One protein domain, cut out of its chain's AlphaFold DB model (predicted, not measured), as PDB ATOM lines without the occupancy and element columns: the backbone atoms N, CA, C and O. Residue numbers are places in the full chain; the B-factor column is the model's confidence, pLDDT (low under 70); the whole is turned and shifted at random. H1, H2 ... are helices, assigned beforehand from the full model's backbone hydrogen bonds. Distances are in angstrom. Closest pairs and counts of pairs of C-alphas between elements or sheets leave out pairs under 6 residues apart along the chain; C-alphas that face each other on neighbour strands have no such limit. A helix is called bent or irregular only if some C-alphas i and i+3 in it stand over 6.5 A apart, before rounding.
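What this domain is: This is residues 56 to 113 of the 228 residues of an uncharacterized protein of Streptomyces roseochromogenus subsp. oscitans DS 12.976 (UniProt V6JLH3). Two long helices, H1 and then H2, make a loose, open V: the chain runs out along H1, turns through a short link and folds back along H2 at a steep tilt. The two arms come near each other around Ala 75 and Asp 98, while residues 56 to 74 of H1 and 103 to 112 of H2 stick out free. The printed part has 58 residues, with two named helices, no named strand, and the class all helix. It is loose, with a radius of gyration of the C-alphas of 14.7 A, and only just elongated, spanning 46 by 29 by 16 A.

How they stand to each other: H1, residues 56 to 84, is close to but not clearly touching H2, residues 91 to 112, with 1 pair of C-alphas within 8 A. Their closest C-alphas, those of Ala 75 and Asp 98, are 7.9 A apart. Their lines stand at a steep tilt of 54 degrees, and they run opposite ways. Their centres are 15.0 A apart. Of the O i to N i+4 pairs, 23 of 25 in H1 and 16 of 18 in H2 are within hydrogen-bond range.

Where its parts are: H1 begins at C-alpha 56, (-39.503, 57.608, 6.028), and ends at C-alpha 84, (-36.431, 23.572, -20.236), a length of 43.1 A. It is neither bent nor irregular, but only just: C-alphas 60 and 63 are 6.3 A apart. H2 measures 31.7 A and ends at C-alpha 112, (-34.222, 26.806, 14.664). It too is neither bent nor irregular, but only just: C-alphas 102 and 105 are 6.4 A apart.

The domain as a whole: The two C-alphas farthest apart, those of Arg 56 and Gly 86, are 46.1 A apart. The printed part has no cut, and the link from H1 to H2, 6 residues, is short. Residues 83 to 90 stand free. The mean pLDDT of the printed part is 72.1, and 26 residues are under 70, among them residues 84 to 95 and 105 to 113.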
ATOM      1  N   ARG A  56     -39.489  58.881   5.281       76.00
ATOM      2  CA  ARG A  56     -39.503  57.608   6.028       76.00
ATOM      3  C   ARG A  56     -40.359  56.495   5.396       76.00
ATOM      4  O   ARG A  56     -39.837  55.390   5.269       76.00
ATOM      5  N   PRO A  57     -41.629  56.719   4.991       78.69
ATOM      6  CA  PRO A  57     -42.432  55.638   4.414       78.69
ATOM      7  C   PRO A  57     -41.870  55.155   3.071       78.69
ATOM      8  O   PRO A  57     -41.903  53.963   2.789       78.69
ATOM      9  N   LEU A  58     -41.306  56.057   2.261       81.62
ATOM     10  CA  LEU A  58     -40.694  55.701   0.982       81.62
ATOM     11  C   LEU A  58     -39.398  54.902   1.183       81.62
ATOM     12  O   LEU A  58     -39.168  53.921   0.480       81.62
ATOM     13  N   PHE A  59     -38.592  55.290   2.173       78.94
ATOM     14  CA  PHE A  59     -37.369  54.581   2.541       78.94
ATOM     15  C   PHE A  59     -37.650  53.152   3.018       78.94
ATOM     16  O   PHE A  59     -36.965  52.240   2.581       78.94
ATOM     17  N   LEU A  60     -38.688  52.935   3.833       79.06
ATOM     18  CA  LEU A  60     -39.080  51.590   4.284       79.06
ATOM     19  C   LEU A  60     -39.722  50.747   3.167       79.06
ATOM     20  O   LEU A  60     -39.574  49.528   3.144       79.06
ATOM     21  N   LEU A  61     -40.409  51.379   2.210       83.12
ATOM     22  CA  LEU A  61     -40.983  50.679   1.055       83.12
ATOM     23  C   LEU A  61     -39.925  50.225   0.045       83.12
ATOM     24  O   LEU A  61     -40.126  49.213  -0.627       83.12
ATOM     25  N   ALA A  62     -38.810  50.946  -0.085       82.81
ATOM     26  CA  ALA A  62     -37.796  50.648  -1.093       82.81
ATOM     27  C   ALA A  62     -37.158  49.244  -0.934       82.81
ATOM     28  O   ALA A  62     -37.147  48.509  -1.925       82.81
ATOM     29  N   PRO A  63     -36.711  48.797   0.259       82.06
ATOM     30  CA  PRO A  63     -36.229  47.429   0.477       82.06
ATOM     31  C   PRO A  63     -37.293  46.362   0.209       82.06
ATOM     32  O   PRO A  63     -36.985  45.316  -0.366       82.06
ATOM     33  N   VAL A  64     -38.554  46.630   0.567       85.12
ATOM     34  CA  VAL A  64     -39.674  45.708   0.313       85.12
ATOM     35  C   VAL A  64     -39.867  45.521  -1.189       85.12
ATOM     36  O   VAL A  64     -39.874  44.393  -1.680       85.12
ATOM     37  N   LEU A  65     -39.956  46.621  -1.941       87.00
ATOM     38  CA  LEU A  65     -40.085  46.582  -3.398       87.00
ATOM     39  C   LEU A  65     -38.861  45.940  -4.062       87.00
ATOM     40  O   LEU A  65     -39.024  45.148  -4.990       87.00
ATOM     41  N   GLY A  66     -37.655  46.227  -3.567       85.06
ATOM     42  CA  GLY A  66     -36.416  45.611  -4.043       85.06
ATOM     43  C   GLY A  66     -36.410  44.096  -3.847       85.06
ATOM     44  O   GLY A  66     -36.112  43.349  -4.780       85.06
ATOM     45  N   THR A  67     -36.832  43.632  -2.672       82.62
ATOM     46  CA  THR A  67     -36.940  42.201  -2.354       82.62
ATOM     47  C   THR A  67     -37.980  41.514  -3.237       82.62
ATOM     48  O   THR A  67     -37.721  40.445  -3.787       82.62
ATOM     49  N   VAL A  68     -39.144  42.141  -3.445       85.31
ATOM     50  CA  VAL A  68     -40.190  41.618  -4.339       85.31
ATOM     51  C   VAL A  68     -39.692  41.530  -5.782       85.31
ATOM     52  O   VAL A  68     -39.896  40.508  -6.435       85.31
ATOM     53  N   ALA A  69     -39.017  42.568  -6.278       85.06
ATOM     54  CA  ALA A  69     -38.470  42.582  -7.632       85.06
ATOM     55  C   ALA A  69     -37.404  41.491  -7.830       85.06
ATOM     56  O   ALA A  69     -37.429  40.784  -8.840       85.06
ATOM     57  N   LEU A  70     -36.512  41.307  -6.851       81.50
ATOM     58  CA  LEU A  70     -35.492  40.260  -6.883       81.50
ATOM     59  C   LEU A  70     -36.124  38.863  -6.880       81.50
ATOM     60  O   LEU A  70     -35.757  38.019  -7.698       81.50
ATOM     61  N   ASN A  71     -37.127  38.644  -6.028       82.25
ATOM     62  CA  ASN A  71     -37.856  37.377  -5.956       82.25
ATOM     63  C   ASN A  71     -38.662  37.086  -7.230       82.25
ATOM     64  O   ASN A  71     -38.784  35.936  -7.649       82.25
ATOM     65  N   ALA A  72     -39.199  38.116  -7.887       79.44
ATOM     66  CA  ALA A  72     -39.877  37.951  -9.169       79.44
ATOM     67  C   ALA A  72     -38.905  37.493 -10.270       79.44
ATOM     68  O   ALA A  72     -39.242  36.609 -11.062       79.44
ATOM     69  N   LEU A  73     -37.689  38.051 -10.304       81.88
ATOM     70  CA  LEU A  73     -36.653  37.666 -11.265       81.88
ATOM     71  C   LEU A  73     -36.179  36.220 -11.045       81.88
ATOM     72  O   LEU A  73     -36.044  35.458 -12.009       81.88
ATOM     73  N   THR A  74     -35.961  35.817  -9.791       77.00
ATOM     74  CA  THR A  74     -35.540  34.447  -9.458       77.00
ATOM     75  C   THR A  74     -36.636  33.429  -9.769       77.00
ATOM     76  O   THR A  74     -36.350  32.410 -10.404       77.00
ATOM     77  N   ALA A  75     -37.896  33.727  -9.437       76.00
ATOM     78  CA  ALA A  75     -39.041  32.877  -9.774       76.00
ATOM     79  C   ALA A  75     -39.238  32.737 -11.293       76.00
ATOM     80  O   ALA A  75     -39.533  31.649 -11.796       76.00
ATOM     81  N   TYR A  76     -39.030  33.817 -12.053       81.50
ATOM     82  CA  TYR A  76     -39.065  33.773 -13.515       81.50
ATOM     83  C   TYR A  76     -37.988  32.835 -14.078       81.50
ATOM     84  O   TYR A  76     -38.294  31.964 -14.898       81.50
ATOM     85  N   SER A  77     -36.750  32.949 -13.589       77.50
ATOM     86  CA  SER A  77     -35.640  32.079 -13.994       77.50
ATOM     87  C   SER A  77     -35.902  30.607 -13.653       77.50
ATOM     88  O   SER A  77     -35.690  29.730 -14.493       77.50
ATOM     89  N   ALA A  78     -36.416  30.316 -12.454       71.94
ATOM     90  CA  ALA A  78     -36.808  28.962 -12.058       71.94
ATOM     91  C   ALA A  78     -37.935  28.408 -12.949       71.94
ATOM     92  O   ALA A  78     -37.929  27.231 -13.324       71.94
ATOM     93  N   GLY A  79     -38.877  29.265 -13.350       71.56
ATOM     94  CA  GLY A  79     -39.938  28.931 -14.296       71.56
ATOM     95  C   GLY A  79     -39.421  28.574 -15.692       71.56
ATOM     96  O   GLY A  79     -39.920  27.619 -16.290       71.56
ATOM     97  N   LEU A  80     -38.425  29.300 -16.210       77.44
ATOM     98  CA  LEU A  80     -37.765  28.971 -17.480       77.44
ATOM     99  C   LEU A  80     -36.980  27.658 -17.386       77.44
ATOM    100  O   LEU A  80     -37.113  26.809 -18.265       77.44
ATOM    101  N   ALA A  81     -36.239  27.442 -16.297       72.19
ATOM    102  CA  ALA A  81     -35.509  26.193 -16.071       72.19
ATOM    103  C   ALA A  81     -36.452  24.978 -16.005       72.19
ATOM    104  O   ALA A  81     -36.195  23.942 -16.612       72.19
ATOM    105  N   ARG A  82     -37.598  25.116 -15.330       68.56
ATOM    106  CA  ARG A  82     -38.614  24.056 -15.240       68.56
ATOM    107  C   ARG A  82     -39.242  23.724 -16.596       68.56
ATOM    108  O   ARG A  82     -39.546  22.562 -16.854       68.56
ATOM    109  N   GLN A  83     -39.422  24.732 -17.451       73.81
ATOM    110  CA  GLN A  83     -39.879  24.542 -18.829       73.81
ATOM    111  C   GLN A  83     -38.818  23.841 -19.683       73.81
ATOM    112  O   GLN A  83     -39.172  22.934 -20.430       73.81
ATOM    113  N   ALA A  84     -37.542  24.201 -19.523       68.31
ATOM    114  CA  ALA A  84     -36.431  23.572 -20.236       68.31
ATOM    115  C   ALA A  84     -36.234  22.092 -19.860       68.31
ATOM    116  O   ALA A  84     -35.877  21.297 -20.708       68.31
ATOM    117  N   ILE A  85     -36.516  21.696 -18.614       66.44
ATOM    118  CA  ILE A  85     -36.434  20.287 -18.171       66.44
ATOM    119  C   ILE A  85     -37.659  19.464 -18.648       66.44
ATOM    120  O   ILE A  85     -37.732  18.254 -18.442       66.44
ATOM    121  N   GLY A  86     -38.662  20.096 -19.268       64.62
ATOM    122  CA  GLY A  86     -39.826  19.396 -19.824       64.62
ATOM    123  C   GLY A  86     -40.847  18.905 -18.786       64.62
ATOM    124  O   GLY A  86     -41.775  18.167 -19.129       64.62
ATOM    125  N   LEU A  87     -40.741  19.331 -17.520       61.25
ATOM    126  CA  LEU A  87     -41.705  18.987 -16.469       61.25
ATOM    127  C   LEU A  87     -43.046  19.693 -16.723       61.25
ATOM    128  O   LEU A  87     -43.289  20.812 -16.270       61.25
ATOM    129  N   ARG A  88     -43.954  19.013 -17.432       57.34
ATOM    130  CA  ARG A  88     -45.330  19.469 -17.698       57.34
ATOM    131  C   ARG A  88     -46.202  19.379 -16.436       57.34
ATOM    132  O   ARG A  88     -47.095  18.543 -16.334       57.34
ATOM    133  N   ILE A  89     -45.951  20.247 -15.458       61.12
ATOM    134  CA  ILE A  89     -46.759  20.374 -14.236       61.12
ATOM    135  C   ILE A  89     -47.765  21.519 -14.415       61.12
ATOM    136  O   ILE A  89     -47.435  22.582 -14.937       61.12
ATOM    137  N   ARG A  90     -49.014  21.332 -13.957       65.94
ATOM    138  CA  ARG A  90     -50.031  22.401 -13.934       65.94
ATOM    139  C   ARG A  90     -49.487  23.638 -13.206       65.94
ATOM    140  O   ARG A  90     -49.034  23.522 -12.067       65.94
ATOM    141  N   ARG A  91     -49.606  24.816 -13.834       65.88
ATOM    142  CA  ARG A  91     -49.073  26.113 -13.361       65.88
ATOM    143  C   ARG A  91     -49.325  26.363 -11.868       65.88
ATOM    144  O   ARG A  91     -48.402  26.725 -11.153       65.88
ATOM    145  N   SER A  92     -50.530  26.065 -11.375       66.94
ATOM    146  CA  SER A  92     -50.895  26.253  -9.962       66.94
ATOM    147  C   SER A  92     -50.104  25.367  -8.991       66.94
ATOM    148  O   SER A  92     -49.713  25.826  -7.926       66.94
ATOM    149  N   ARG A  93     -49.822  24.107  -9.353       64.12
ATOM    150  CA  ARG A  93     -49.025  23.192  -8.513       64.12
ATOM    151  C   ARG A  93     -47.546  23.554  -8.546       64.12
ATOM    152  O   ARG A  93     -46.866  23.449  -7.536       64.12
ATOM    153  N   SER A  94     -47.076  24.016  -9.699       63.25
ATOM    154  CA  SER A  94     -45.696  24.447  -9.874       63.25
ATOM    155  C   SER A  94     -45.349  25.644  -8.988       63.25
ATOM    156  O   SER A  94     -44.278  25.644  -8.398       63.25
ATOM    157  N   VAL A  95     -46.247  26.628  -8.878       68.31
ATOM    158  CA  VAL A  95     -46.059  27.798  -8.003       68.31
ATOM    159  C   VAL A  95     -46.122  27.398  -6.530       68.31
ATOM    160  O   VAL A  95     -45.329  27.887  -5.735       68.31
ATOM    161  N   LEU A  96     -47.022  26.476  -6.165       70.62
ATOM    162  CA  LEU A  96     -47.144  26.017  -4.780       70.62
ATOM    163  C   LEU A  96     -45.871  25.306  -4.303       70.62
ATOM    164  O   LEU A  96     -45.405  25.584  -3.203       70.62
ATOM    165  N   VAL A  97     -45.307  24.426  -5.140       69.12
ATOM    166  CA  VAL A  97     -44.047  23.716  -4.860       69.12
ATOM    167  C   VAL A  97     -42.880  24.697  -4.770       69.12
ATOM    168  O   VAL A  97     -42.090  24.613  -3.840       69.12
ATOM    169  N   ASP A  98     -42.793  25.657  -5.692       69.38
ATOM    170  CA  ASP A  98     -41.739  26.680  -5.678       69.38
ATOM    171  C   ASP A  98     -41.795  27.532  -4.402       69.38
ATOM    172  O   ASP A  98     -40.791  27.714  -3.715       69.38
ATOM    173  N   GLY A  99     -43.001  27.967  -4.026       67.50
ATOM    174  CA  GLY A  99     -43.243  28.711  -2.796       67.50
ATOM    175  C   GLY A  99     -42.919  27.895  -1.547       67.50
ATOM    176  O   GLY A  99     -42.252  28.402  -0.655       67.50
ATOM    177  N   THR A 100     -43.320  26.620  -1.480       73.06
ATOM    178  CA  THR A 100     -42.982  25.768  -0.321       73.06
ATOM    179  C   THR A 100     -41.484  25.524  -0.221       73.06
ATOM    180  O   THR A 100     -40.932  25.650   0.871       73.06
ATOM    181  N   VAL A 101     -40.806  25.238  -1.333       72.75
ATOM    182  CA  VAL A 101     -39.349  25.038  -1.359       72.75
ATOM    183  C   VAL A 101     -38.605  26.311  -0.962       72.75
ATOM    184  O   VAL A 101     -37.592  26.211  -0.282       72.75
ATOM    185  N   SER A 102     -39.110  27.496  -1.320       65.62
ATOM    186  CA  SER A 102     -38.505  28.767  -0.906       65.62
ATOM    187  C   SER A 102     -38.793  29.116   0.556       65.62
ATOM    188  O   SER A 102     -37.910  29.618   1.241       65.62
ATOM    189  N   VAL A 103     -40.010  28.867   1.046       70.75
ATOM    190  CA  VAL A 103     -40.456  29.281   2.388       70.75
ATOM    191  C   VAL A 103     -39.947  28.338   3.478       70.75
ATOM    192  O   VAL A 103     -39.643  28.789   4.578       70.75
ATOM    193  N   THR A 104     -39.815  27.041   3.191       70.12
ATOM    194  CA  THR A 104     -39.347  26.034   4.161       70.12
ATOM    195  C   THR A 104     -37.962  26.355   4.748       70.12
ATOM    196  O   THR A 104     -37.857  26.393   5.972       70.12
ATOM    197  N   PRO A 105     -36.906  26.632   3.953       64.62
ATOM    198  CA  PRO A 105     -35.600  26.996   4.496       64.62
ATOM    199  C   PRO A 105     -35.619  28.355   5.207       64.62
ATOM    200  O   PRO A 105     -34.937  28.505   6.215       64.62
ATOM    201  N   THR A 106     -36.431  29.320   4.758       66.81
ATOM    202  CA  THR A 106     -36.599  30.610   5.451       66.81
ATOM    203  C   THR A 106     -37.237  30.434   6.829       66.81
ATOM    204  O   THR A 106     -36.735  30.977   7.808       66.81
ATOM    205  N   LEU A 107     -38.306  29.639   6.930       64.81
ATOM    206  CA  LEU A 107     -38.950  29.310   8.205       64.81
ATOM    207  C   LEU A 107     -38.020  28.506   9.114       64.81
ATOM    208  O   LEU A 107     -37.962  28.774  10.308       64.81
ATOM    209  N   TYR A 108     -37.272  27.553   8.556       64.75
ATOM    210  CA  TYR A 108     -36.289  26.779   9.308       64.75
ATOM    211  C   TYR A 108     -35.192  27.677   9.899       64.75
ATOM    212  O   TYR A 108     -34.923  27.599  11.096       64.75
ATOM    213  N   ALA A 109     -34.622  28.578   9.092       60.19
ATOM    214  CA  ALA A 109     -33.613  29.537   9.544       60.19
ATOM    215  C   ALA A 109     -34.152  30.502  10.614       60.19
ATOM    216  O   ALA A 109     -33.427  30.836  11.542       60.19
ATOM    217  N   LEU A 110     -35.421  30.917  10.515       64.44
ATOM    218  CA  LEU A 110     -36.077  31.795  11.491       64.44
ATOM    219  C   LEU A 110     -36.378  31.112  12.835       64.44
ATOM    220  O   LEU A 110     -36.369  31.781  13.865       64.44
ATOM    221  N   LEU A 111     -36.710  29.817  12.830       61.44
ATOM    222  CA  LEU A 111     -37.250  29.112  14.003       61.44
ATOM    223  C   LEU A 111     -36.209  28.281  14.766       61.44
ATOM    224  O   LEU A 111     -36.402  28.031  15.954       61.44
ATOM    225  N   VAL A 112     -35.151  27.807  14.098       56.25
ATOM    226  CA  VAL A 112     -34.222  26.806  14.664       56.25
ATOM    227  C   VAL A 112     -32.847  27.389  14.987       56.25
ATOM    228  O   VAL A 112     -32.231  26.980  15.971       56.25
ATOM    229  N   SER A 113     -32.363  28.352  14.205       50.44
ATOM    230  CA  SER A 113     -31.042  28.947  14.403       50.44
ATOM    231  C   SER A 113     -31.198  30.380  14.895       50.44
ATOM    232  O   SER A 113     -31.960  31.149  14.321       50.44
TER     233      SER A 113